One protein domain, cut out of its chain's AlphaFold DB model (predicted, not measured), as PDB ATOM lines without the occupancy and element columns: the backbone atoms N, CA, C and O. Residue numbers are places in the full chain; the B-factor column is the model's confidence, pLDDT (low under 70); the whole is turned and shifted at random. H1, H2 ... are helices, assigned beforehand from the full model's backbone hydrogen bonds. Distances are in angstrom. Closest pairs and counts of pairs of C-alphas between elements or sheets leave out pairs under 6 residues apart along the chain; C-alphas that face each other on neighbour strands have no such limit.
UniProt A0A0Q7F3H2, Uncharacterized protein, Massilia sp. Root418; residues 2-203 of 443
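Overview. This is residues 2 to 203 of the 443 residues of an uncharacterized protein of Massilia sp. Root418 (UniProt A0A0Q7F3H2). An elongated bundle of helices lying side by side, H2, H3, H4 and H8 as its core, with H1 alongside as a loosely joined fifth member that meets H2 near one end. H5 folds back over H4 on the side away from H1, and the short H6 crosses one end of the bundle before H7 leads into H8. The printed part has 202 residues with eight named helices, H1 to H8 in chain order, and no named strand; the class is all helix. It is compact, with a radius of gyration of the C-alphas of 18.3 A, and spans 61 by 34 by 28 A.

Arrangement. H2, residues 29 to 66, is the longest helix. It touches H3, residues 71 to 100, as a hairpin at a shallow tilt of 3 degrees; the closest C-alphas, Leu 39 and Ala 96, are 6.4 A apart. H4, residues 111 to 130, is the hub, touching six helices. It runs the same way as H2 at a shallow tilt of 22 degrees, closest at the C-alphas of Ala 54 and Ala 127, 5.3 A. With residues 111 to 117 alone it touches residues 89 to 100 of H3. H8, residues 180 to 192, touches H3 at a shallow tilt of 2 degrees, opposite ways, with C-alphas 82 and 185 closest at 6.3 A. H1, residues 2 to 23, only just touches H2, with 3 pairs of C-alphas within 8 A; the closest are those of Val 23 and Ala 31, 6.3 A. H5, residues 137 to 155, touches H4 at a tilt of 37 degrees, only just steep; C-alphas 126 and 139 are closest at 5.3 A. H6, residues 159 to 167, is about perpendicular to H2 at 81 degrees, closest at C-alphas 36 and 160, 6.7 A. H7, residues 171 to 178, touches H4, with C-alphas 114 and 178 closest at 3.9 A. H1 and H5 are apart. In H3, H4, H6, H7 and H8 every O i to N i+4 pair is within hydrogen-bond range; H1 has 17 of 18, H2 33 of 34 and H5 13 of 15.

Along the chain. H2 is 56.6 A long, from C-alpha 29 at (45.158, 75.948, -3.856) to C-alpha 66 at (37.382, 22.700, 13.688). H3 measures 42.6 A, H1 31.9 A, H4 28.9 A and H5 26.3 A. H8 ends at C-alpha 192, (53.137, 32.288, 11.217).

Size, cuts and confidence. The C-alphas farthest apart, those of Pro 27 and Arg 68, are 60.7 A apart. The printed part has no cut, and no link is long. The mean pLDDT of the printed part is 73.9; 68 residues are under 70, among them 2 to 31, 141 to 160 and 197 to 203.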
ATOM      1  N   THR A   2      34.732  35.792  -3.974       37.62
ATOM      2  CA  THR A   2      35.961  36.619  -3.993       37.62
ATOM      3  C   THR A   2      36.221  37.341  -5.325       37.62
ATOM      4  O   THR A   2      36.700  38.470  -5.321       37.62
ATOM      5  N   ALA A   3      35.849  36.740  -6.460       34.47
ATOM      6  CA  ALA A   3      36.104  37.311  -7.787       34.47
ATOM      7  C   ALA A   3      35.252  38.556  -8.109       34.47
ATOM      8  O   ALA A   3      35.733  39.484  -8.752       34.47
ATOM      9  N   THR A   4      33.998  38.614  -7.651       36.66
ATOM     10  CA  THR A   4      33.100  39.758  -7.888       36.66
ATOM     11  C   THR A   4      33.451  40.954  -7.006       36.66
ATOM     12  O   THR A   4      33.473  42.078  -7.497       36.66
ATOM     13  N   ALA A   5      33.823  40.722  -5.744       41.66
ATOM     14  CA  ALA A   5      34.321  41.771  -4.854       41.66
ATOM     15  C   ALA A   5      35.641  42.379  -5.363       41.66
ATOM     16  O   ALA A   5      35.789  43.598  -5.373       41.66
ATOM     17  N   ALA A   6      36.557  41.542  -5.868       42.09
ATOM     18  CA  ALA A   6      37.803  42.004  -6.472       42.09
ATOM     19  C   ALA A   6      37.557  42.878  -7.713       42.09
ATOM     20  O   ALA A   6      38.173  43.932  -7.827       42.09
ATOM     21  N   LYS A   7      36.620  42.495  -8.594       43.72
ATOM     22  CA  LYS A   7      36.230  43.286  -9.778       43.72
ATOM     23  C   LYS A   7      35.608  44.636  -9.410       43.72
ATOM     24  O   LYS A   7      35.966  45.646 -10.003       43.72
ATOM     25  N   VAL A   8      34.726  44.669  -8.409       43.78
ATOM     26  CA  VAL A   8      34.104  45.913  -7.920       43.78
ATOM     27  C   VAL A   8      35.144  46.835  -7.280       43.78
ATOM     28  O   VAL A   8      35.144  48.029  -7.546       43.78
ATOM     29  N   MET A   9      36.080  46.292  -6.499       49.50
ATOM     30  CA  MET A   9      37.176  47.080  -5.927       49.50
ATOM     31  C   MET A   9      38.129  47.621  -6.997       49.50
ATOM     32  O   MET A   9      38.584  48.753  -6.874       49.50
ATOM     33  N   LEU A  10      38.393  46.856  -8.061       48.69
ATOM     34  CA  LEU A  10      39.195  47.300  -9.208       48.69
ATOM     35  C   LEU A  10      38.482  48.406  -9.999       48.69
ATOM     36  O   LEU A  10      39.124  49.365 -10.412       48.69
ATOM     37  N   ALA A  11      37.155  48.323 -10.131       45.94
ATOM     38  CA  ALA A  11      36.333  49.380 -10.717       45.94
ATOM     39  C   ALA A  11      36.318  50.649  -9.847       45.94
ATOM     40  O   ALA A  11      36.479  51.742 -10.376       45.94
ATOM     41  N   CYS A  12      36.211  50.529  -8.518       48.47
ATOM     42  CA  CYS A  12      36.327  51.673  -7.606       48.47
ATOM     43  C   CYS A  12      37.724  52.308  -7.646       48.47
ATOM     44  O   CYS A  12      37.831  53.529  -7.605       48.47
ATOM     45  N   LEU A  13      38.779  51.496  -7.768       48.78
ATOM     46  CA  LEU A  13      40.142  51.980  -7.972       48.78
ATOM     47  C   LEU A  13      40.246  52.728  -9.309       48.78
ATOM     48  O   LEU A  13      40.789  53.822  -9.345       48.78
ATOM     49  N   GLY A  14      39.675  52.186 -10.389       45.81
ATOM     50  CA  GLY A  14      39.630  52.836 -11.701       45.81
ATOM     51  C   GLY A  14      38.870  54.165 -11.689       45.81
ATOM     52  O   GLY A  14      39.369  55.158 -12.203       45.81
ATOM     53  N   VAL A  15      37.708  54.220 -11.032       47.22
ATOM     54  CA  VAL A  15      36.936  55.461 -10.846       47.22
ATOM     55  C   VAL A  15      37.717  56.473 -10.007       47.22
ATOM     56  O   VAL A  15      37.745  57.651 -10.354       47.22
ATOM     57  N   TYR A  16      38.404  56.029  -8.951       52.38
ATOM     58  CA  TYR A  16      39.322  56.867  -8.178       52.38
ATOM     59  C   TYR A  16      40.433  57.437  -9.080       52.38
ATOM     60  O   TYR A  16      40.590  58.650  -9.130       52.38
ATOM     61  N   TRP A  17      41.105  56.611  -9.893       50.25
ATOM     62  CA  TRP A  17      42.120  57.044 -10.871       50.25
ATOM     63  C   TRP A  17      41.600  58.053 -11.906       50.25
ATOM     64  O   TRP A  17      42.268  59.047 -12.179       50.25
ATOM     65  N   VAL A  18      40.398  57.852 -12.448       46.97
ATOM     66  CA  VAL A  18      39.780  58.788 -13.406       46.97
ATOM     67  C   VAL A  18      39.405  60.117 -12.740       46.97
ATOM     68  O   VAL A  18      39.641  61.182 -13.309       46.97
ATOM     69  N   SER A  19      38.887  60.070 -11.509       47.44
ATOM     70  CA  SER A  19      38.575  61.267 -10.713       47.44
ATOM     71  C   SER A  19      39.834  62.087 -10.408       47.44
ATOM     72  O   SER A  19      39.772  63.308 -10.323       47.44
ATOM     73  N   LEU A  20      40.987  61.423 -10.276       47.38
ATOM     74  CA  LEU A  20      42.274  62.053  -9.983       47.38
ATOM     75  C   LEU A  20      42.860  62.805 -11.176       47.38
ATOM     76  O   LEU A  20      43.329  63.925 -11.003       47.38
ATOM     77  N   LEU A  21      42.779  62.228 -12.379       47.00
ATOM     78  CA  LEU A  21      43.275  62.862 -13.608       47.00
ATOM     79  C   LEU A  21      42.492  64.136 -13.971       47.00
ATOM     80  O   LEU A  21      43.053  65.072 -14.536       47.00
ATOM     81  N   MET A  22      41.206  64.188 -13.612       48.44
ATOM     82  CA  MET A  22      40.329  65.338 -13.856       48.44
ATOM     83  C   MET A  22      40.623  66.532 -12.932       48.44
ATOM     84  O   MET A  22      40.404  67.674 -13.324       48.44
ATOM     85  N   VAL A  23      41.136  66.294 -11.720       47.81
ATOM     86  CA  VAL A  23      41.417  67.358 -10.737       47.81
ATOM     87  C   VAL A  23      42.821  67.955 -10.913       47.81
ATOM     88  O   VAL A  23      43.045  69.121 -10.601       47.81
ATOM     89  N   SER A  24      43.761  67.193 -11.478       43.78
ATOM     90  CA  SER A  24      45.166  67.586 -11.656       43.78
ATOM     91  C   SER A  24      45.449  68.590 -12.784       43.78
ATOM     92  O   SER A  24      46.579  69.050 -12.908       43.78
ATOM     93  N   GLY A  25      44.458  68.933 -13.612       45.00
ATOM     94  CA  GLY A  25      44.634  69.859 -14.740       45.00
ATOM     95  C   GLY A  25      44.558  71.351 -14.388       45.00
ATOM     96  O   GLY A  25      44.848  72.185 -15.240       45.00
ATOM     97  N   SER A  26      44.161  71.711 -13.160       46.59
ATOM     98  CA  SER A  26      43.937  73.106 -12.753       46.59
ATOM     99  C   SER A  26      44.999  73.575 -11.744       46.59
ATOM    100  O   SER A  26      45.051  73.046 -10.632       46.59
ATOM    101  N   PRO A  27      45.853  74.561 -12.081       49.28
ATOM    102  CA  PRO A  27      46.795  75.134 -11.124       49.28
ATOM    103  C   PRO A  27      46.053  75.986 -10.077       49.28
ATOM    104  O   PRO A  27      45.440  76.998 -10.410       49.28
ATOM    105  N   GLY A  28      46.110  75.598  -8.796       59.09
ATOM    106  CA  GLY A  28      45.560  76.396  -7.693       59.09
ATOM    107  C   GLY A  28      45.503  75.681  -6.335       59.09
ATOM    108  O   GLY A  28      45.593  74.459  -6.253       59.09
ATOM    109  N   LYS A  29      45.287  76.449  -5.250       59.38
ATOM    110  CA  LYS A  29      45.158  75.948  -3.856       59.38
ATOM    111  C   LYS A  29      44.054  74.884  -3.674       59.38
ATOM    112  O   LYS A  29      44.116  74.078  -2.745       59.38
ATOM    113  N   GLY A  30      43.059  74.861  -4.566       62.72
ATOM    114  CA  GLY A  30      42.004  73.844  -4.584       62.72
ATOM    115  C   GLY A  30      42.499  72.451  -4.995       62.72
ATOM    116  O   GLY A  30      42.013  71.459  -4.455       62.72
ATOM    117  N   ALA A  31      43.499  72.362  -5.878       61.59
ATOM    118  CA  ALA A  31      44.050  71.086  -6.335       61.59
ATOM    119  C   ALA A  31      44.869  70.385  -5.235       61.59
ATOM    120  O   ALA A  31      44.661  69.198  -4.994       61.59
ATOM    121  N   ASP A  32      45.713  71.117  -4.495       70.75
ATOM    122  CA  ASP A  32      46.465  70.573  -3.348       70.75
ATOM    123  C   ASP A  32      45.525  70.007  -2.273       70.75
ATOM    124  O   ASP A  32      45.711  68.904  -1.755       70.75
ATOM    125  N   THR A  33      44.455  70.742  -1.975       69.94
ATOM    126  CA  THR A  33      43.491  70.334  -0.953       69.94
ATOM    127  C   THR A  33      42.672  69.121  -1.411       69.94
ATOM    128  O   THR A  33      42.467  68.186  -0.633       69.94
ATOM    129  N   ALA A  34      42.290  69.055  -2.691       64.44
ATOM    130  CA  ALA A  34      41.643  67.879  -3.262       64.44
ATOM    131  C   ALA A  34      42.555  66.636  -3.259       64.44
ATOM    132  O   ALA A  34      42.086  65.551  -2.910       64.44
ATOM    133  N   ILE A  35      43.854  66.785  -3.555       70.56
ATOM    134  CA  ILE A  35      44.852  65.704  -3.440       70.56
ATOM    135  C   ILE A  35      44.912  65.187  -1.993       70.56
ATOM    136  O   ILE A  35      44.825  63.980  -1.757       70.56
ATOM    137  N   LYS A  36      44.959  66.086  -1.000       75.94
ATOM    138  CA  LYS A  36      44.956  65.728   0.432       75.94
ATOM    139  C   LYS A  36      43.670  65.000   0.857       75.94
ATOM    140  O   LYS A  36      43.734  64.008   1.588       75.94
ATOM    141  N   VAL A  37      42.501  65.432   0.375       70.44
ATOM    142  CA  VAL A  37      41.212  64.755   0.632       70.44
ATOM    143  C   VAL A  37      41.182  63.362  -0.006       70.44
ATOM    144  O   VAL A  37      40.765  62.396   0.638       70.44
ATOM    145  N   MET A  38      41.671  63.231  -1.240       69.94
ATOM    146  CA  MET A  38      41.752  61.952  -1.950       69.94
ATOM    147  C   MET A  38      42.719  60.975  -1.285       69.94
ATOM    148  O   MET A  38      42.429  59.777  -1.230       69.94
ATOM    149  N   LEU A  39      43.829  61.461  -0.724       80.31
ATOM    150  CA  LEU A  39      44.726  60.660   0.105       80.31
ATOM    151  C   LEU A  39      44.015  60.156   1.373       80.31
ATOM    152  O   LEU A  39      44.142  58.984   1.734       80.31
ATOM    153  N   GLY A  40      43.212  61.007   2.018       75.75
ATOM    154  CA  GLY A  40      42.371  60.615   3.152       75.75
ATOM    155  C   GLY A  40      41.362  59.518   2.788       75.75
ATOM    156  O   GLY A  40      41.244  58.516   3.498       75.75
ATOM    157  N   ALA A  41      40.688  59.651   1.643       70.31
ATOM    158  CA  ALA A  41      39.774  58.633   1.128       70.31
ATOM    159  C   ALA A  41      40.492  57.301   0.836       70.31
ATOM    160  O   ALA A  41      39.997  56.239   1.223       70.31
ATOM    161  N   ALA A  42      41.684  57.348   0.231       74.75
ATOM    162  CA  ALA A  42      42.521  56.171  -0.005       74.75
ATOM    163  C   ALA A  42      42.926  55.467   1.300       74.75
ATOM    164  O   ALA A  42      42.874  54.237   1.384       74.75
ATOM    165  N   CYS A  43      43.254  56.234   2.344       80.31
ATOM    166  CA  CYS A  43      43.546  55.701   3.673       80.31
ATOM    167  C   CYS A  43      42.347  54.943   4.260       80.31
ATOM    168  O   CYS A  43      42.490  53.804   4.713       80.31
ATOM    169  N   VAL A  44      41.151  55.539   4.213       75.50
ATOM    170  CA  VAL A  44      39.914  54.897   4.689       75.50
ATOM    171  C   VAL A  44      39.621  53.628   3.890       75.50
ATOM    172  O   VAL A  44      39.341  52.582   4.478       75.50
ATOM    173  N   PHE A  45      39.733  53.697   2.564       77.50
ATOM    174  CA  PHE A  45      39.519  52.558   1.678       77.50
ATOM    175  C   PHE A  45      40.451  51.386   2.015       77.50
ATOM    176  O   PHE A  45      39.981  50.262   2.196       77.50
ATOM    177  N   LEU A  46      41.753  51.643   2.177       80.69
ATOM    178  CA  LEU A  46      42.743  50.608   2.481       80.69
ATOM    179  C   LEU A  46      42.499  49.960   3.855       80.69
ATOM    180  O   LEU A  46      42.603  48.739   3.990       80.69
ATOM    181  N   VAL A  47      42.106  50.745   4.863       80.88
ATOM    182  CA  VAL A  47      41.749  50.234   6.199       80.88
ATOM    183  C   VAL A  47      40.489  49.368   6.150       80.88
ATOM    184  O   VAL A  47      40.461  48.290   6.750       80.88
ATOM    185  N   LEU A  48      39.450  49.801   5.429       77.56
ATOM    186  CA  LEU A  48      38.223  49.020   5.248       77.56
ATOM    187  C   LEU A  48      38.502  47.706   4.518       77.56
ATOM    188  O   LEU A  48      37.995  46.659   4.923       77.56
ATOM    189  N   LEU A  49      39.345  47.748   3.489       80.69
ATOM    190  CA  LEU A  49      39.763  46.578   2.731       80.69
ATOM    191  C   LEU A  49      40.531  45.590   3.620       80.69
ATOM    192  O   LEU A  49      40.195  44.404   3.666       80.69
ATOM    193  N   ALA A  50      41.500  46.076   4.399       82.44
ATOM    194  CA  ALA A  50      42.228  45.257   5.365       82.44
ATOM    195  C   ALA A  50      41.284  44.631   6.403       82.44
ATOM    196  O   ALA A  50      41.420  43.452   6.731       82.44
ATOM    197  N   HIS A  51      40.288  45.384   6.878       81.31
ATOM    198  CA  HIS A  51      39.290  44.886   7.821       81.31
ATOM    199  C   HIS A  51      38.373  43.818   7.210       81.31
ATOM    200  O   HIS A  51      38.098  42.801   7.849       81.31
ATOM    201  N   TYR A  52      37.933  44.010   5.967       81.25
ATOM    202  CA  TYR A  52      37.126  43.034   5.240       81.25
ATOM    203  C   TYR A  52      37.879  41.712   5.063       81.25
ATOM    204  O   TYR A  52      37.370  40.645   5.405       81.25
ATOM    205  N   HIS A  53      39.134  41.772   4.617       80.56
ATOM    206  CA  HIS A  53      39.960  40.577   4.464       80.56
ATOM    207  C   HIS A  53      40.358  39.944   5.809       80.56
ATOM    208  O   HIS A  53      40.502  38.724   5.891       80.56
ATOM    209  N   ALA A  54      40.473  40.736   6.879       79.56
ATOM    210  CA  ALA A  54      40.690  40.241   8.237       79.56
ATOM    211  C   ALA A  54      39.531  39.382   8.764       79.56
ATOM    212  O   ALA A  54      39.763  38.457   9.539       79.56
ATOM    213  N   HIS A  55      38.292  39.651   8.341       77.69
ATOM    214  CA  HIS A  55      37.165  38.777   8.670       77.69
ATOM    215  C   HIS A  55      37.323  37.394   8.041       77.69
ATOM    216  O   HIS A  55      37.156  36.398   8.740       77.69
ATOM    217  N   GLY A  56      37.775  37.335   6.784       75.44
ATOM    218  CA  GLY A  56      38.180  36.076   6.164       75.44
ATOM    219  C   GLY A  56      39.261  35.357   6.978       75.44
ATOM    220  O   GLY A  56      39.172  34.146   7.151       75.44
ATOM    221  N   LEU A  57      40.235  36.103   7.536       78.75
ATOM    222  CA  LEU A  57      41.320  35.562   8.386       78.75
ATOM    223  C   LEU A  57      40.788  34.888   9.629       78.75
ATOM    224  O   LEU A  57      41.199  33.783   9.973       78.75
ATOM    225  N   HIS A  58      39.824  35.531  10.256       75.50
ATOM    226  CA  HIS A  58      39.177  34.988  11.424       75.50
ATOM    227  C   HIS A  58      38.339  33.739  11.109       75.50
ATOM    228  O   HIS A  58      38.440  32.736  11.816       75.50
ATOM    229  N   ASP A  59      37.551  33.776  10.034       74.06
ATOM    230  CA  ASP A  59      36.691  32.658   9.640       74.06
ATOM    231  C   ASP A  59      37.509  31.434   9.210       74.06
ATOM    232  O   ASP A  59      37.190  30.311   9.598       74.06
ATOM    233  N   ALA A  60      38.612  31.632   8.486       72.62
ATOM    234  CA  ALA A  60      39.501  30.545   8.096       72.62
ATOM    235  C   ALA A  60      40.212  29.911   9.295       72.62
ATOM    236  O   ALA A  60      40.231  28.689   9.398       72.62
ATOM    237  N   VAL A  61      40.730  30.707  10.242       74.81
ATOM    238  CA  VAL A  61      41.313  30.172  11.490       74.81
ATOM    239  C   VAL A  61      40.279  29.352  12.268       74.81
ATOM    240  O   VAL A  61      40.611  28.310  12.824       74.81
ATOM    241  N   ARG A  62      39.008  29.771  12.267       71.44
ATOM    242  CA  ARG A  62      37.917  29.026  12.905       71.44
ATOM    243  C   ARG A  62      37.613  27.698  12.202       71.44
ATOM    244  O   ARG A  62      37.409  26.695  12.880       71.44
ATOM    245  N   VAL A  63      37.570  27.678  10.868       69.50
ATOM    246  CA  VAL A  63      37.298  26.458  10.082       69.50
ATOM    247  C   VAL A  63      38.457  25.463  10.186       69.50
ATOM    248  O   VAL A  63      38.226  24.293  10.476       69.50
ATOM    249  N   LEU A  64      39.697  25.938  10.036       69.88
ATOM    250  CA  LEU A  64      40.926  25.142  10.186       69.88
ATOM    251  C   LEU A  64      41.173  24.702  11.635       69.88
ATOM    252  O   LEU A  64      41.969  23.812  11.898       69.88
ATOM    253  N   GLY A  65      40.509  25.354  12.581       65.69
ATOM    254  CA  GLY A  65      40.453  24.958  13.975       65.69
ATOM    255  C   GLY A  65      39.524  23.786  14.262       65.69
ATOM    256  O   GLY A  65      39.793  22.963  15.132       65.69
ATOM    257  N   ALA A  66      38.405  23.732  13.539       63.56
ATOM    258  CA  ALA A  66      37.382  22.700  13.688       63.56
ATOM    259  C   ALA A  66      37.706  21.428  12.890       63.56
ATOM    260  O   ALA A  66      37.262  20.342  13.251       63.56
ATOM    261  N   GLN A  67      38.478  21.557  11.813       59.12
ATOM    262  CA  GLN A  67      38.959  20.443  11.003       59.12
ATOM    263  C   GLN A  67      40.470  20.352  11.185       59.12
ATOM    264  O   GLN A  67      41.131  21.367  11.023       59.12
ATOM    265  N   ARG A  68      41.035  19.178  11.503       58.00
ATOM    266  CA  ARG A  68      42.497  18.952  11.497       58.00
ATOM    267  C   ARG A  68      43.025  19.138  10.070       58.00
ATOM    268  O   ARG A  68      43.189  18.177   9.326       58.00
ATOM    269  N   ALA A  69      43.190  20.383   9.655       56.66
ATOM    270  CA  ALA A  69      43.538  20.736   8.298       56.66
ATOM    271  C   ALA A  69      45.064  20.748   8.130       56.66
ATOM    272  O   ALA A  69      45.778  21.153   9.049       56.66
ATOM    273  N   PRO A  70      45.583  20.336   6.961       69.19
ATOM    274  CA  PRO A  70      47.017  20.268   6.714       69.19
ATOM    275  C   PRO A  70      47.661  21.663   6.692       69.19
ATOM    276  O   PRO A  70      47.121  22.598   6.094       69.19
ATOM    277  N   ASP A  71      48.873  21.788   7.243       79.25
ATOM    278  CA  ASP A  71      49.673  23.031   7.290       79.25
ATOM    279  C   ASP A  71      49.881  23.690   5.915       79.25
ATOM    280  O   ASP A  71      50.166  24.886   5.801       79.25
ATOM    281  N   ALA A  72      49.760  22.913   4.837       80.56
ATOM    282  CA  ALA A  72      49.798  23.407   3.466       80.56
ATOM    283  C   ALA A  72      48.630  24.361   3.153       80.56
ATOM    284  O   ALA A  72      48.840  25.384   2.497       80.56
ATOM    285  N   LEU A  73      47.427  24.071   3.660       81.00
ATOM    286  CA  LEU A  73      46.238  24.890   3.434       81.00
ATOM    287  C   LEU A  73      46.348  26.225   4.176       81.00
ATOM    288  O   LEU A  73      46.113  27.275   3.582       81.00
ATOM    289  N   TRP A  74      46.804  26.204   5.434       84.44
ATOM    290  CA  TRP A  74      47.084  27.420   6.206       84.44
ATOM    291  C   TRP A  74      48.121  28.312   5.515       84.44
ATOM    292  O   TRP A  74      47.888  29.506   5.322       84.44
ATOM    293  N   ARG A  75      49.238  27.726   5.063       87.00
ATOM    294  CA  ARG A  75      50.275  28.444   4.306       87.00
ATOM    295  C   ARG A  75      49.736  29.068   3.030       87.00
ATOM    296  O   ARG A  75      49.988  30.244   2.780       87.00
ATOM    297  N   ALA A  76      49.005  28.309   2.218       84.88
ATOM    298  CA  ALA A  76      48.426  28.827   0.983       84.88
ATOM    299  C   ALA A  76      47.485  30.006   1.264       84.88
ATOM    300  O   ALA A  76      47.520  31.025   0.574       84.88
ATOM    301  N   TRP A  77      46.697  29.890   2.327       84.62
ATOM    302  CA  TRP A  77      45.668  30.849   2.672       84.62
ATOM    303  C   TRP A  77      46.237  32.145   3.286       84.62
ATOM    304  O   TRP A  77      45.902  33.241   2.829       84.62
ATOM    305  N   LEU A  78      47.199  32.043   4.213       87.25
ATOM    306  CA  LEU A  78      47.946  33.192   4.743       87.25
ATOM    307  C   LEU A  78      48.723  33.915   3.632       87.25
ATOM    308  O   LEU A  78      48.716  35.146   3.576       87.25
ATOM    309  N   ARG A  79      49.353  33.165   2.715       90.12
ATOM    310  CA  ARG A  79      50.051  33.733   1.554       90.12
ATOM    311  C   ARG A  79      49.087  34.496   0.654       90.12
ATOM    312  O   ARG A  79      49.401  35.612   0.254       90.12
ATOM    313  N   ALA A  80      47.927  33.916   0.350       86.00
ATOM    314  CA  ALA A  80      46.915  34.556  -0.481       86.00
ATOM    315  C   ALA A  80      46.404  35.856   0.155       86.00
ATOM    316  O   ALA A  80      46.298  36.868  -0.538       86.00
ATOM    317  N   TRP A  81      46.154  35.861   1.467       86.56
ATOM    318  CA  TRP A  81      45.755  37.061   2.204       86.56
ATOM    319  C   TRP A  81      46.830  38.156   2.141       86.56
ATOM    320  O   TRP A  81      46.545  39.264   1.680       86.56
ATOM    321  N   LEU A  82      48.075  37.837   2.517       89.94
ATOM    322  CA  LEU A  82      49.192  38.787   2.496       89.94
ATOM    323  C   LEU A  82      49.464  39.321   1.087       89.94
ATOM    324  O   LEU A  82      49.625  40.528   0.914       89.94
ATOM    325  N   ALA A  83      49.473  38.451   0.075       88.25
ATOM    326  CA  ALA A  83      49.683  38.847  -1.314       88.25
ATOM    327  C   ALA A  83      48.566  39.771  -1.813       88.25
ATOM    328  O   ALA A  83      48.843  40.775  -2.463       88.25
ATOM    329  N   THR A  84      47.311  39.468  -1.476       85.19
ATOM    330  CA  THR A  84      46.153  40.282  -1.870       85.19
ATOM    331  C   THR A  84      46.233  41.679  -1.261       85.19
ATOM    332  O   THR A  84      46.186  42.670  -1.985       85.19
ATOM    333  N   VAL A  85      46.437  41.770   0.056       88.06
ATOM    334  CA  VAL A  85      46.551  43.057   0.756       88.06
ATOM    335  C   VAL A  85      47.770  43.850   0.266       88.06
ATOM    336  O   VAL A  85      47.666  45.054   0.053       88.06
ATOM    337  N   THR A  86      48.898  43.182   0.003       91.56
ATOM    338  CA  THR A  86      50.113  43.830  -0.521       91.56
ATOM    339  C   THR A  86      49.917  44.377  -1.934       91.56
ATOM    340  O   THR A  86      50.380  45.475  -2.218       91.56
ATOM    341  N   ARG A  87      49.187  43.674  -2.811       87.56
ATOM    342  CA  ARG A  87      48.848  44.184  -4.152       87.56
ATOM    343  C   ARG A  87      47.995  45.449  -4.079       87.56
ATOM    344  O   ARG A  87      48.277  46.406  -4.792       87.56
ATOM    345  N   TYR A  88      46.993  45.474  -3.198       84.19
ATOM    346  CA  TYR A  88      46.165  46.666  -2.996       84.19
ATOM    347  C   TYR A  88      46.963  47.827  -2.412       84.19
ATOM    348  O   TYR A  88      46.868  48.943  -2.914       84.19
ATOM    349  N   TRP A  89      47.784  47.559  -1.398       90.94
ATOM    350  CA  TRP A  89      48.694  48.550  -0.837       90.94
ATOM    351  C   TRP A  89      49.619  49.137  -1.905       90.94
ATOM    352  O   TRP A  89      49.726  50.357  -1.987       90.94
ATOM    353  N   ALA A  90      50.239  48.301  -2.743       88.00
ATOM    354  CA  ALA A  90      51.147  48.756  -3.790       88.00
ATOM    355  C   ALA A  90      50.417  49.642  -4.808       88.00
ATOM    356  O   ALA A  90      50.868  50.749  -5.087       88.00
ATOM    357  N   ALA A  91      49.251  49.207  -5.297       83.69
ATOM    358  CA  ALA A  91      48.463  49.971  -6.263       83.69
ATOM    359  C   ALA A  91      48.023  51.341  -5.714       83.69
ATOM    360  O   ALA A  91      48.151  52.355  -6.399       83.69
ATOM    361  N   VAL A  92      47.536  51.382  -4.469       82.62
ATOM    362  CA  VAL A  92      47.091  52.626  -3.822       82.62
ATOM    363  C   VAL A  92      48.280  53.528  -3.474       82.62
ATOM    364  O   VAL A  92      48.193  54.737  -3.661       82.62
ATOM    365  N   SER A  93      49.403  52.963  -3.023       87.25
ATOM    366  CA  SER A  93      50.604  53.731  -2.665       87.25
ATOM    367  C   SER A  93      51.272  54.355  -3.885       87.25
ATOM    368  O   SER A  93      51.676  55.509  -3.812       87.25
ATOM    369  N   VAL A  94      51.342  53.637  -5.012       85.19
ATOM    370  CA  VAL A  94      51.825  54.201  -6.282       85.19
ATOM    371  C   VAL A  94      50.922  55.353  -6.720       85.19
ATOM    372  O   VAL A  94      51.427  56.424  -7.038       85.19
ATOM    373  N   GLY A  95      49.598  55.180  -6.654       76.38
ATOM    374  CA  GLY A  95      48.658  56.259  -6.970       76.38
ATOM    375  C   GLY A  95      48.821  57.485  -6.073       76.38
ATOM    376  O   GLY A  95      48.888  58.602  -6.575       76.38
ATOM    377  N   ALA A  96      48.954  57.282  -4.762       83.25
ATOM    378  CA  ALA A  96      49.182  58.361  -3.805       83.25
ATOM    379  C   ALA A  96      50.527  59.072  -4.030       83.25
ATOM    380  O   ALA A  96      50.581  60.297  -3.994       83.25
ATOM    381  N   ALA A  97      51.604  58.327  -4.294       86.12
ATOM    382  CA  ALA A  97      52.918  58.897  -4.581       86.12
ATOM    383  C   ALA A  97      52.901  59.739  -5.862       86.12
ATOM    384  O   ALA A  97      53.409  60.854  -5.859       86.12
ATOM    385  N   VAL A  98      52.271  59.237  -6.932       79.94
ATOM    386  CA  VAL A  98      52.131  59.969  -8.200       79.94
ATOM    387  C   VAL A  98      51.340  61.262  -7.998       79.94
ATOM    388  O   VAL A  98      51.767  62.297  -8.491       79.94
ATOM    389  N   GLN A  99      50.238  61.234  -7.240       76.25
ATOM    390  CA  GLN A  99      49.444  62.434  -6.941       76.25
ATOM    391  C   GLN A  99      50.239  63.493  -6.184       76.25
ATOM    392  O   GLN A  99      50.202  64.667  -6.533       76.25
ATOM    393  N   LEU A 100      50.951  63.078  -5.139       83.12
ATOM    394  CA  LEU A 100      51.738  63.989  -4.314       83.12
ATOM    395  C   LEU A 100      53.015  64.460  -5.032       83.12
ATOM    396  O   LEU A 100      53.584  65.476  -4.660       83.12
ATOM    397  N   ALA A 101      53.466  63.749  -6.069       83.69
ATOM    398  CA  ALA A 101      54.555  64.186  -6.941       83.69
ATOM    399  C   ALA A 101      54.102  65.181  -8.025       83.69
ATOM    400  O   ALA A 101      54.946  65.736  -8.730       83.69
ATOM    401  N   MET A 102      52.793  65.409  -8.194       77.62
ATOM    402  CA  MET A 102      52.297  66.384  -9.164       77.62
ATOM    403  C   MET A 102      52.652  67.814  -8.736       77.62
ATOM    404  O   MET A 102      52.597  68.125  -7.548       77.62
ATOM    405  N   PRO A 103      52.913  68.725  -9.693       74.56
ATOM    406  CA  PRO A 103      53.318  70.105  -9.402       74.56
ATOM    407  C   PRO A 103      52.261  70.915  -8.635       74.56
ATOM    408  O   PRO A 103      52.572  71.950  -8.058       74.56
ATOM    409  N   ALA A 104      51.011  70.448  -8.620       71.12
ATOM    410  CA  ALA A 104      49.931  71.049  -7.847       71.12
ATOM    411  C   ALA A 104      49.980  70.709  -6.345       71.12
ATOM    412  O   ALA A 104      49.274  71.354  -5.571       71.12
ATOM    413  N   SER A 105      50.765  69.708  -5.924       77.00
ATOM    414  CA  SER A 105      50.870  69.321  -4.517       77.00
ATOM    415  C   SER A 105      52.036  70.014  -3.821       77.00
ATOM    416  O   SER A 105      53.162  70.032  -4.309       77.00
ATOM    417  N   SER A 106      51.767  70.545  -2.630       83.38
ATOM    418  CA  SER A 106      52.779  71.119  -1.732       83.38
ATOM    419  C   SER A 106      53.456  70.071  -0.839       83.38
ATOM    420  O   SER A 106      54.379  70.379  -0.088       83.38
ATOM    421  N   THR A 107      52.970  68.829  -0.873       86.12
ATOM    422  CA  THR A 107      53.305  67.783   0.094       86.12
ATOM    423  C   THR A 107      54.358  66.838  -0.472       86.12
ATOM    424  O   THR A 107      54.269  66.410  -1.616       86.12
ATOM    425  N   PHE A 108      55.344  66.450   0.343       87.81
ATOM    426  CA  PHE A 108      56.379  65.513  -0.094       87.81
ATOM    427  C   PHE A 108      55.778  64.165  -0.526       87.81
ATOM    428  O   PHE A 108      55.026  63.535   0.222       87.81
ATOM    429  N   TRP A 109      56.148  63.691  -1.718       88.56
ATOM    430  CA  TRP A 109      55.520  62.538  -2.377       88.56
ATOM    431  C   TRP A 109      55.549  61.236  -1.563       88.56
ATOM    432  O   TRP A 109      54.654  60.395  -1.667       88.56
ATOM    433  N   LEU A 110      56.556  61.083  -0.703       89.94
ATOM    434  CA  LEU A 110      56.770  59.890   0.114       89.94
ATOM    435  C   LEU A 110      55.837  59.824   1.340       89.94
ATOM    436  O   LEU A 110      55.659  58.756   1.930       89.94
ATOM    437  N   ALA A 111      55.184  60.935   1.697       89.12
ATOM    438  CA  ALA A 111      54.255  61.004   2.824       89.12
ATOM    439  C   ALA A 111      53.028  60.093   2.634       89.12
ATOM    440  O   ALA A 111      52.584  59.444   3.583       89.12
ATOM    441  N   GLY A 112      52.509  59.982   1.405       89.19
ATOM    442  CA  GLY A 112      51.351  59.139   1.092       89.19
ATOM    443  C   GLY A 112      51.603  57.649   1.360       89.19
ATOM    444  O   GLY A 112      50.920  57.062   2.207       89.19
ATOM    445  N   PRO A 113      52.602  57.024   0.705       92.12
ATOM    446  CA  PRO A 113      52.985  55.634   0.962       92.12
ATOM    447  C   PRO A 113      53.325  55.348   2.429       92.12
ATOM    448  O   PRO A 113      52.951  54.297   2.953       92.12
ATOM    449  N   ALA A 114      54.006  56.274   3.113       92.12
ATOM    450  CA  ALA A 114      54.335  56.146   4.531       92.12
ATOM    451  C   ALA A 114      53.075  56.064   5.408       92.12
ATOM    452  O   ALA A 114      52.925  55.130   6.201       92.12
ATOM    453  N   LEU A 115      52.129  56.987   5.218       90.50
ATOM    454  CA  LEU A 115      50.876  57.029   5.971       90.50
ATOM    455  C   LEU A 115      50.018  55.778   5.728       90.50
ATOM    456  O   LEU A 115      49.543  55.149   6.679       90.50
ATOM    457  N   LEU A 116      49.864  55.382   4.461       90.31
ATOM    458  CA  LEU A 116      49.117  54.184   4.067       90.31
ATOM    459  C   LEU A 116      49.707  52.917   4.698       90.31
ATOM    460  O   LEU A 116      48.965  52.067   5.195       90.31
ATOM    461  N   SER A 117      51.036  52.807   4.726       94.06
ATOM    462  CA  SER A 117      51.750  51.667   5.306       94.06
ATOM    463  C   SER A 117      51.550  51.562   6.814       94.06
ATOM    464  O   SER A 117      51.265  50.472   7.314       94.06
ATOM    465  N   LEU A 118      51.632  52.678   7.544       91.25
ATOM    466  CA  LEU A 118      51.399  52.701   8.992       91.25
ATOM    467  C   LEU A 118      49.963  52.307   9.339       91.25
ATOM    468  O   LEU A 118      49.745  51.422  10.170       91.25
ATOM    469  N   LEU A 119      48.976  52.915   8.675       88.62
ATOM    470  CA  LEU A 119      47.561  52.606   8.901       88.62
ATOM    471  C   LEU A 119      47.254  51.136   8.617       88.62
ATOM    472  O   LEU A 119      46.556  50.477   9.396       88.62
ATOM    473  N   LEU A 120      47.820  50.604   7.536       89.94
ATOM    474  CA  LEU A 120      47.678  49.203   7.183       89.94
ATOM    475  C   LEU A 120      48.341  48.281   8.215       89.94
ATOM    476  O   LEU A 120      47.736  47.279   8.598       89.94
ATOM    477  N   CYS A 121      49.519  48.640   8.737       91.50
ATOM    478  CA  CYS A 121      50.166  47.903   9.824       91.50
ATOM    479  C   CYS A 121      49.275  47.826  11.066       91.50
ATOM    480  O   CYS A 121      49.078  46.740  11.611       91.50
ATOM    481  N   PHE A 122      48.670  48.939  11.489       87.56
ATOM    482  CA  PHE A 122      47.746  48.944  12.628       87.56
ATOM    483  C   PHE A 122      46.501  48.085  12.374       87.56
ATOM    484  O   PHE A 122      46.084  47.317  13.249       87.56
ATOM    485  N   ALA A 123      45.911  48.183  11.179       87.25
ATOM    486  CA  ALA A 123      44.751  47.382  10.800       87.25
ATOM    487  C   ALA A 123      45.079  45.877  10.790       87.25
ATOM    488  O   ALA A 123      44.324  45.072  11.345       87.25
ATOM    489  N   ALA A 124      46.229  45.502  10.229       88.25
ATOM    490  CA  ALA A 124      46.690  44.124  10.147       88.25
ATOM    491  C   ALA A 124      47.114  43.553  11.506       88.25
ATOM    492  O   ALA A 124      46.713  42.442  11.837       88.25
ATOM    493  N   LEU A 125      47.836  44.307  12.342       89.00
ATOM    494  CA  LEU A 125      48.187  43.884  13.705       89.00
ATOM    495  C   LEU A 125      46.940  43.616  14.545       89.00
ATOM    496  O   LEU A 125      46.872  42.631  15.278       89.00
ATOM    497  N   ARG A 126      45.908  44.455  14.403       85.12
ATOM    498  CA  ARG A 126      44.614  44.223  15.047       85.12
ATOM    499  C   ARG A 126      43.942  42.953  14.528       85.12
ATOM    500  O   ARG A 126      43.421  42.188  15.337       85.12
ATOM    501  N   ALA A 127      43.929  42.742  13.213       84.62
ATOM    502  CA  ALA A 127      43.379  41.538  12.594       84.62
ATOM    503  C   ALA A 127      44.089  40.271  13.092       84.62
ATOM    504  O   ALA A 127      43.448  39.327  13.549       84.62
ATOM    505  N   MET A 128      45.420  40.297  13.100       85.50
ATOM    506  CA  MET A 128      46.266  39.227  13.617       85.50
ATOM    507  C   MET A 128      46.028  38.987  15.112       85.50
ATOM    508  O   MET A 128      45.890  37.841  15.527       85.50
ATOM    509  N   ALA A 129      45.884  40.036  15.926       84.06
ATOM    510  CA  ALA A 129      45.575  39.904  17.353       84.06
ATOM    511  C   ALA A 129      44.171  39.325  17.608       84.06
ATOM    512  O   ALA A 129      43.948  38.642  18.606       84.06
ATOM    513  N   GLN A 130      43.209  39.576  16.714       78.88
ATOM    514  CA  GLN A 130      41.885  38.943  16.759       78.88
ATOM    515  C   GLN A 130      41.923  37.470  16.335       78.88
ATOM    516  O   GLN A 130      41.130  36.679  16.838       78.88
ATOM    517  N   ALA A 131      42.849  37.109  15.448       77.50
ATOM    518  CA  ALA A 131      43.116  35.737  15.029       77.50
ATOM    519  C   ALA A 131      44.057  34.967  15.984       77.50
ATOM    520  O   ALA A 131      44.343  33.801  15.737       77.50
ATOM    521  N   GLY A 132      44.546  35.597  17.061       78.06
ATOM    522  CA  GLY A 132      45.476  34.980  18.018       78.06
ATOM    523  C   GLY A 132      46.932  34.890  17.541       78.06
ATOM    524  O   GLY A 132      47.738  34.222  18.175       78.06
ATOM    525  N   LEU A 133      47.283  35.564  16.442       81.50
ATOM    526  CA  LEU A 133      48.634  35.584  15.865       81.50
ATOM    527  C   LEU A 133      49.529  36.686  16.452       81.50
ATOM    528  O   LEU A 133      50.746  36.624  16.323       81.50
ATOM    529  N   ALA A 134      48.944  37.705  17.083       84.44
ATOM    530  CA  ALA A 134      49.673  38.821  17.687       84.44
ATOM    531  C   ALA A 134      49.238  39.050  19.148       84.44
ATOM    532  O   ALA A 134      48.144  38.622  19.531       84.44
ATOM    533  N   PRO A 135      50.052  39.746  19.971       80.62
ATOM    534  CA  PRO A 135      49.734  39.999  21.372       80.62
ATOM    535  C   PRO A 135      48.355  40.658  21.571       80.62
ATOM    536  O   PRO A 135      47.989  41.576  20.828       80.62
ATOM    537  N   PRO A 136      47.599  40.273  22.617       75.38
ATOM    538  CA  PRO A 136      46.233  40.753  22.849       75.38
ATOM    539  C   PRO A 136      46.153  42.258  23.147       75.38
ATOM    540  O   PRO A 136      45.078  42.851  23.017       75.38
ATOM    541  N   VAL A 137      47.277  42.891  23.503       78.62
ATOM    542  CA  VAL A 137      47.395  44.345  23.696       78.62
ATOM    543  C   VAL A 137      46.953  45.093  22.436       78.62
ATOM    544  O   VAL A 137      46.159  46.027  22.526       78.62
ATOM    545  N   TRP A 138      47.324  44.607  21.247       79.69
ATOM    546  CA  TRP A 138      46.952  45.220  19.966       79.69
ATOM    547  C   TRP A 138      45.447  45.166  19.681       79.69
ATOM    548  O   TRP A 138      44.900  46.059  19.030       79.69
ATOM    549  N   ARG A 139      44.729  44.184  20.245       71.94
ATOM    550  CA  ARG A 139      43.260  44.106  20.160       71.94
ATOM    551  C   ARG A 139      42.583  45.268  20.893       71.94
ATOM    552  O   ARG A 139      41.501  45.694  20.483       71.94
ATOM    553  N   ARG A 140      43.193  45.742  21.987       71.94
ATOM    554  CA  ARG A 140      42.684  46.837  22.826       71.94
ATOM    555  C   ARG A 140      43.231  48.193  22.391       71.94
ATOM    556  O   ARG A 140      42.447  49.128  22.347       71.94
ATOM    557  N   ALA A 141      44.505  48.276  22.008       69.62
ATOM    558  CA  ALA A 141      45.196  49.517  21.660       69.62
ATOM    559  C   ALA A 141      44.826  50.076  20.274       69.62
ATOM    560  O   ALA A 141      44.781  51.287  20.087       69.62
ATOM    561  N   ALA A 142      44.479  49.227  19.300       65.00
ATOM    562  CA  ALA A 142      44.228  49.695  17.934       65.00
ATOM    563  C   ALA A 142      42.966  50.568  17.784       65.00
ATOM    564  O   ALA A 142      42.904  51.418  16.905       65.00
ATOM    565  N   LYS A 143      41.938  50.379  18.623       63.59
ATOM    566  CA  LYS A 143      40.739  51.239  18.616       63.59
ATOM    567  C   LYS A 143      40.998  52.647  19.161       63.59
ATOM    568  O   LYS A 143      40.658  53.581  18.446       63.59
ATOM    569  N   PRO A 144      41.564  52.821  20.371       61.56
ATOM    570  CA  PRO A 144      41.900  54.138  20.882       61.56
ATOM    571  C   PRO A 144      42.997  54.798  20.051       61.56
ATOM    572  O   PRO A 144      42.918  55.997  19.886       61.56
ATOM    573  N   ALA A 145      43.940  54.061  19.447       64.44
ATOM    574  CA  ALA A 145      44.926  54.650  18.535       64.44
ATOM    575  C   ALA A 145      44.271  55.232  17.270       64.44
ATOM    576  O   ALA A 145      44.494  56.391  16.942       64.44
ATOM    577  N   VAL A 146      43.398  54.472  16.597       63.94
ATOM    578  CA  VAL A 146      42.642  54.980  15.436       63.94
ATOM    579  C   VAL A 146      41.717  56.129  15.844       63.94
ATOM    580  O   VAL A 146      41.633  57.124  15.137       63.94
ATOM    581  N   PHE A 147      41.049  56.022  16.996       55.78
ATOM    582  CA  PHE A 147      40.185  57.083  17.507       55.78
ATOM    583  C   PHE A 147      40.976  58.333  17.896       55.78
ATOM    584  O   PHE A 147      40.522  59.422  17.597       55.78
ATOM    585  N   ALA A 148      42.162  58.201  18.491       58.41
ATOM    586  CA  ALA A 148      43.044  59.312  18.832       58.41
ATOM    587  C   ALA A 148      43.575  60.006  17.577       58.41
ATOM    588  O   ALA A 148      43.576  61.227  17.530       58.41
ATOM    589  N   VAL A 149      43.937  59.256  16.531       62.44
ATOM    590  CA  VAL A 149      44.315  59.834  15.231       62.44
ATOM    591  C   VAL A 149      43.138  60.598  14.619       62.44
ATOM    592  O   VAL A 149      43.314  61.736  14.205       62.44
ATOM    593  N   ILE A 150      41.927  60.028  14.627       61.62
ATOM    594  CA  ILE A 150      40.708  60.711  14.157       61.62
ATOM    595  C   ILE A 150      40.375  61.933  15.030       61.62
ATOM    596  O   ILE A 150      39.938  62.954  14.515       61.62
ATOM    597  N   LEU A 151      40.584  61.854  16.342       48.22
ATOM    598  CA  LEU A 151      40.310  62.937  17.283       48.22
ATOM    599  C   LEU A 151      41.311  64.087  17.105       48.22
ATOM    600  O   LEU A 151      40.901  65.237  17.075       48.22
ATOM    601  N   VAL A 152      42.596  63.791  16.900       55.16
ATOM    602  CA  VAL A 152      43.628  64.779  16.536       55.16
ATOM    603  C   VAL A 152      43.319  65.405  15.170       55.16
ATOM    604  O   VAL A 152      43.484  66.608  14.993       55.16
ATOM    605  N   PHE A 153      42.790  64.619  14.231       58.28
ATOM    606  CA  PHE A 153      42.326  65.080  12.920       58.28
ATOM    607  C   PHE A 153      41.090  65.994  13.009       58.28
ATOM    608  O   PHE A 153      40.974  66.942  12.237       58.28
ATOM    609  N   ALA A 154      40.183  65.725  13.954       49.22
ATOM    610  CA  ALA A 154      38.953  66.487  14.168       49.22
ATOM    611  C   ALA A 154      39.139  67.733  15.054       49.22
ATOM    612  O   ALA A 154      38.424  68.711  14.864       49.22
ATOM    613  N   LEU A 155      40.070  67.700  16.018       47.22
ATOM    614  CA  LEU A 155      40.334  68.790  16.971       47.22
ATOM    615  C   LEU A 155      41.505  69.706  16.564       47.22
ATOM    616  O   LEU A 155      41.669  70.771  17.152       47.22
ATOM    617  N   GLY A 156      42.344  69.303  15.605       55.59
ATOM    618  CA  GLY A 156      43.469  70.108  15.114       55.59
ATOM    619  C   GLY A 156      43.067  71.206  14.117       55.59
ATOM    620  O   GLY A 156      41.892  71.412  13.823       55.59
ATOM    621  N   LYS A 157      44.065  71.871  13.509       56.56
ATOM    622  CA  LYS A 157      43.907  72.874  12.425       56.56
ATOM    623  C   LYS A 157      43.407  72.280  11.084       56.56
ATOM    624  O   LYS A 157      43.680  72.823  10.017       56.56
ATOM    625  N   GLY A 158      42.691  71.157  11.128       58.72
ATOM    626  CA  GLY A 158      42.192  70.426   9.970       58.72
ATOM    627  C   GLY A 158      43.164  69.381   9.395       58.72
ATOM    628  O   GLY A 158      44.319  69.275   9.816       58.72
ATOM    629  N   PRO A 159      42.695  68.596   8.407       63.12
ATOM    630  CA  PRO A 159      43.406  67.446   7.842       63.12
ATOM    631  C   PRO A 159      44.708  67.810   7.117       63.12
ATOM    632  O   PRO A 159      45.653  67.023   7.116       63.12
ATOM    633  N   GLY A 160      44.764  69.009   6.528       67.81
ATOM    634  CA  GLY A 160      45.948  69.507   5.828       67.81
ATOM    635  C   GLY A 160      47.135  69.702   6.768       67.81
ATOM    636  O   GLY A 160      48.202  69.169   6.505       67.81
ATOM    637  N   ALA A 161      46.924  70.338   7.923       73.25
ATOM    638  CA  ALA A 161      48.005  70.664   8.856       73.25
ATOM    639  C   ALA A 161      48.712  69.426   9.442       73.25
ATOM    640  O   ALA A 161      49.917  69.458   9.682       73.25
ATOM    641  N   PHE A 162      47.985  68.324   9.665       75.56
ATOM    642  CA  PHE A 162      48.594  67.060  10.100       75.56
ATOM    643  C   PHE A 162      49.427  66.417   8.990       75.56
ATOM    644  O   PHE A 162      50.522  65.927   9.257       75.56
ATOM    645  N   LEU A 163      48.916  66.414   7.756       80.00
ATOM    646  CA  LEU A 163      49.651  65.902   6.601       80.00
ATOM    647  C   LEU A 163      50.905  66.728   6.330       80.00
ATOM    648  O   LEU A 163      51.948  66.142   6.072       80.00
ATOM    649  N   ASP A 164      50.823  68.050   6.465       83.06
ATOM    650  CA  ASP A 164      51.963  68.950   6.302       83.06
ATOM    651  C   ASP A 164      53.020  68.694   7.392       83.06
ATOM    652  O   ASP A 164      54.205  68.569   7.090       83.06
ATOM    653  N   TRP A 165      52.602  68.503   8.651       86.44
ATOM    654  CA  TRP A 165      53.504  68.098   9.738       86.44
ATOM    655  C   TRP A 165      54.136  66.719   9.498       86.44
ATOM    656  O   TRP A 165      55.338  66.543   9.687       86.44
ATOM    657  N   PHE A 166      53.346  65.736   9.061       86.00
ATOM    658  CA  PHE A 166      53.836  64.385   8.786       86.00
ATOM    659  C   PHE A 166      54.792  64.369   7.588       86.00
ATOM    660  O   PHE A 166      55.810  63.686   7.620       86.00
ATOM    661  N   ALA A 167      54.503  65.150   6.549       87.44
ATOM    662  CA  ALA A 167      55.359  65.300   5.379       87.44
ATOM    663  C   ALA A 167      56.649  66.077   5.676       87.44
ATOM    664  O   ALA A 167      57.632  65.885   4.967       87.44
ATOM    665  N   ALA A 168      56.668  66.897   6.731       88.19
ATOM    666  CA  ALA A 168      57.869  67.577   7.212       88.19
ATOM    667  C   ALA A 168      58.845  66.648   7.964       88.19
ATOM    668  O   ALA A 168      59.942  67.076   8.327       88.19
ATOM    669  N   LEU A 169      58.482  65.382   8.212       89.50
ATOM    670  CA  LEU A 169      59.397  64.407   8.804       89.50
ATOM    671  C   LEU A 169      60.593  64.125   7.872       89.50
ATOM    672  O   LEU A 169      60.450  64.170   6.649       89.50
ATOM    673  N   PRO A 170      61.770  63.759   8.421       92.94
ATOM    674  CA  PRO A 170      62.935  63.424   7.609       92.94
ATOM    675  C   PRO A 170      62.624  62.329   6.582       92.94
ATOM    676  O   PRO A 170      62.006  61.314   6.916       92.94
ATOM    677  N   ALA A 171      63.117  62.486   5.351       89.38
ATOM    678  CA  ALA A 171      62.844  61.551   4.257       89.38
ATOM    679  C   ALA A 171      63.218  60.095   4.599       89.38
ATOM    680  O   ALA A 171      62.487  59.172   4.244       89.38
ATOM    681  N   ALA A 172      64.301  59.883   5.357       90.75
ATOM    682  CA  ALA A 172      64.704  58.561   5.840       90.75
ATOM    683  C   ALA A 172      63.632  57.899   6.728       90.75
ATOM    684  O   ALA A 172      63.403  56.693   6.651       90.75
ATOM    685  N   LEU A 173      62.946  58.696   7.546       89.31
ATOM    686  CA  LEU A 173      61.914  58.240   8.468       89.31
ATOM    687  C   LEU A 173      60.611  57.934   7.712       89.31
ATOM    688  O   LEU A 173      60.003  56.886   7.930       89.31
ATOM    689  N   LEU A 174      60.243  58.774   6.740       87.69
ATOM    690  CA  LEU A 174      59.143  58.488   5.811       87.69
ATOM    691  C   LEU A 174      59.403  57.210   5.001       87.69
ATOM    692  O   LEU A 174      58.498  56.394   4.820       87.69
ATOM    693  N   LEU A 175      60.647  56.985   4.574       92.00
ATOM    694  CA  LEU A 175      61.036  55.776   3.855       92.00
ATOM    695  C   LEU A 175      60.931  54.537   4.750       92.00
ATOM    696  O   LEU A 175      60.313  53.551   4.346       92.00
ATOM    697  N   ALA A 176      61.409  54.611   5.994       91.88
ATOM    698  CA  ALA A 176      61.226  53.545   6.977       91.88
ATOM    699  C   ALA A 176      59.736  53.227   7.214       91.88
ATOM    700  O   ALA A 176      59.343  52.059   7.246       91.88
ATOM    701  N   PHE A 177      58.883  54.250   7.305       93.00
ATOM    702  CA  PHE A 177      57.437  54.075   7.440       93.00
ATOM    703  C   PHE A 177      56.785  53.470   6.198       93.00
ATOM    704  O   PHE A 177      55.920  52.608   6.336       93.00
ATOM    705  N   SER A 178      57.227  53.840   4.995       92.25
ATOM    706  CA  SER A 178      56.737  53.236   3.749       92.25
ATOM    707  C   SER A 178      57.073  51.741   3.648       92.25
ATOM    708  O   SER A 178      56.290  50.951   3.125       92.25
ATOM    709  N   LEU A 179      58.199  51.318   4.230       94.31
ATOM    710  CA  LEU A 179      58.624  49.917   4.268       94.31
ATOM    711  C   LEU A 179      58.030  49.127   5.444       94.31
ATOM    712  O   LEU A 179      58.187  47.904   5.497       94.31
ATOM    713  N   ALA A 180      57.304  49.781   6.357       94.00
ATOM    714  CA  ALA A 180      56.742  49.136   7.539       94.00
ATOM    715  C   ALA A 180      55.755  48.012   7.183       94.00
ATOM    716  O   ALA A 180      55.815  46.933   7.776       94.00
ATOM    717  N   TRP A 181      54.880  48.225   6.190       93.81
ATOM    718  CA  TRP A 181      53.933  47.190   5.759       93.81
ATOM    719  C   TRP A 181      54.631  45.986   5.110       93.81
ATOM    720  O   TRP A 181      54.403  44.870   5.583       93.81
ATOM    721  N   PRO A 182      55.505  46.153   4.097       94.75
ATOM    722  CA  PRO A 182      56.291  45.046   3.553       94.75
ATOM    723  C   PRO A 182      57.061  44.264   4.624       94.75
ATOM    724  O   PRO A 182      57.028  43.031   4.629       94.75
ATOM    725  N   ALA A 183      57.694  44.961   5.574       93.94
ATOM    726  CA  ALA A 183      58.412  44.334   6.679       93.94
ATOM    727  C   ALA A 183      57.473  43.532   7.601       93.94
ATOM    728  O   ALA A 183      57.776  42.393   7.978       93.94
ATOM    729  N   LEU A 184      56.298  44.081   7.929       92.62
ATOM    730  CA  LEU A 184      55.287  43.388   8.724       92.62
ATOM    731  C   LEU A 184      54.733  42.164   7.984       92.62
ATOM    732  O   LEU A 184      54.670  41.085   8.567       92.62
ATOM    733  N   ALA A 185      54.382  42.295   6.707       92.56
ATOM    734  CA  ALA A 185      53.869  41.201   5.886       92.56
ATOM    735  C   ALA A 185      54.887  40.056   5.770       92.56
ATOM    736  O   ALA A 185      54.545  38.887   5.968       92.56
ATOM    737  N   TRP A 186      56.156  40.389   5.528       93.44
ATOM    738  CA  TRP A 186      57.249  39.422   5.473       93.44
ATOM    739  C   TRP A 186      57.476  38.721   6.816       93.44
ATOM    740  O   TRP A 186      57.593  37.494   6.872       93.44
ATOM    741  N   SER A 187      57.509  39.479   7.917       92.12
ATOM    742  CA  SER A 187      57.689  38.911   9.256       92.12
ATOM    743  C   SER A 187      56.504  38.034   9.674       92.12
ATOM    744  O   SER A 187      56.718  36.956  10.233       92.12
ATOM    745  N   ALA A 188      55.275  38.428   9.331       89.75
ATOM    746  CA  ALA A 188      54.070  37.642   9.565       89.75
ATOM    747  C   ALA A 188      54.101  36.323   8.780       89.75
ATOM    748  O   ALA A 188      53.819  35.268   9.348       89.75
ATOM    749  N   TRP A 189      54.512  36.363   7.508       90.25
ATOM    750  CA  TRP A 189      54.687  35.166   6.686       90.25
ATOM    751  C   TRP A 189      55.724  34.206   7.279       90.25
ATOM    752  O   TRP A 189      55.440  33.023   7.457       90.25
ATOM    753  N   ARG A 190      56.911  34.715   7.635       91.25
ATOM    754  CA  ARG A 190      57.998  33.902   8.206       91.25
ATOM    755  C   ARG A 190      57.607  33.259   9.534       91.25
ATOM    756  O   ARG A 190      57.885  32.084   9.742       91.25
ATOM    757  N   ARG A 191      56.988  34.026  10.437       87.50
ATOM    758  CA  ARG A 191      56.689  33.576  11.806       87.50
ATOM    759  C   ARG A 191      55.468  32.667  11.877       87.50
ATOM    760  O   ARG A 191      55.484  31.699  12.629       87.50
ATOM    761  N   HIS A 192      54.426  32.971  11.107       85.38
ATOM    762  CA  HIS A 192      53.137  32.288  11.217       85.38
ATOM    763  C   HIS A 192      52.830  31.372  10.038       85.38
ATOM    764  O   HIS A 192      51.867  30.623  10.111       85.38
ATOM    765  N   GLY A 193      53.629  31.373   8.968       80.75
ATOM    766  CA  GLY A 193      53.418  30.472   7.837       80.75
ATOM    767  C   GLY A 193      53.547  29.003   8.237       80.75
ATOM    768  O   GLY A 193      52.687  28.203   7.905       80.75
ATOM    769  N   ALA A 194      54.585  28.639   8.988       79.12
ATOM    770  CA  ALA A 194      54.857  27.239   9.325       79.12
ATOM    771  C   ALA A 194      54.036  26.689  10.505       79.12
ATOM    772  O   ALA A 194      54.068  25.488  10.740       79.12
ATOM    773  N   ARG A 195      53.353  27.545  11.275       76.12
ATOM    774  CA  ARG A 195      52.655  27.143  12.502       76.12
ATOM    775  C   ARG A 195      51.267  27.780  12.553       76.12
ATOM    776  O   ARG A 195      51.195  29.003  12.721       76.12
ATOM    777  N   PRO A 196      50.178  27.002  12.422       72.56
ATOM    778  CA  PRO A 196      48.848  27.526  12.689       72.56
ATOM    779  C   PRO A 196      48.746  27.956  14.167       72.56
ATOM    780  O   PRO A 196      49.451  27.414  15.024       72.56
ATOM    781  N   PRO A 197      47.909  28.953  14.494       69.31
ATOM    782  CA  PRO A 197      47.736  29.391  15.876       69.31
ATOM    783  C   PRO A 197      47.208  28.239  16.748       69.31
ATOM    784  O   PRO A 197      46.223  27.591  16.394       69.31
ATOM    785  N   ALA A 198      47.855  27.989  17.892       61.50
ATOM    786  CA  ALA A 198      47.448  26.942  18.828       61.50
ATOM    787  C   ALA A 198      46.048  27.227  19.405       61.50
ATOM    788  O   ALA A 198      45.751  28.344  19.847       61.50
ATOM    789  N   TYR A 199      45.183  26.211  19.400       52.59
ATOM    790  CA  TYR A 199      43.829  26.289  19.948       52.59
ATOM    791  C   TYR A 199      43.885  26.574  21.456       52.59
ATOM    792  O   TYR A 199      44.421  25.780  22.220       52.59
ATOM    793  N   GLY A 200      43.357  27.730  21.876       48.72
ATOM    794  CA  GLY A 200      43.308  28.144  23.287       48.72
ATOM    795  C   GLY A 200      43.295  29.661  23.523       48.72
ATOM    796  O   GLY A 200      42.766  30.119  24.528       48.72
ATOM    797  N   ALA A 201      43.796  30.470  22.579       46.19
ATOM    798  CA  ALA A 201      43.836  31.938  22.718       46.19
ATOM    799  C   ALA A 201      42.712  32.686  21.969       46.19
ATOM    800  O   ALA A 201      42.549  33.904  22.121       46.19
ATOM    801  N   ALA A 202      41.914  31.980  21.165       47.41
ATOM    802  CA  ALA A 202      40.723  32.538  20.538       47.41
ATOM    803  C   ALA A 202      39.611  32.631  21.590       47.41
ATOM    804  O   ALA A 202      38.799  31.722  21.744       47.41
ATOM    805  N   ALA A 203      39.597  33.739  22.340       44.88
ATOM    806  CA  ALA A 203      38.468  34.092  23.195       44.88
ATOM    807  C   ALA A 203      37.163  33.865  22.411       44.88
ATOM    808  O   ALA A 203      37.111  34.291  21.250       44.88
TER     809      ALA A 203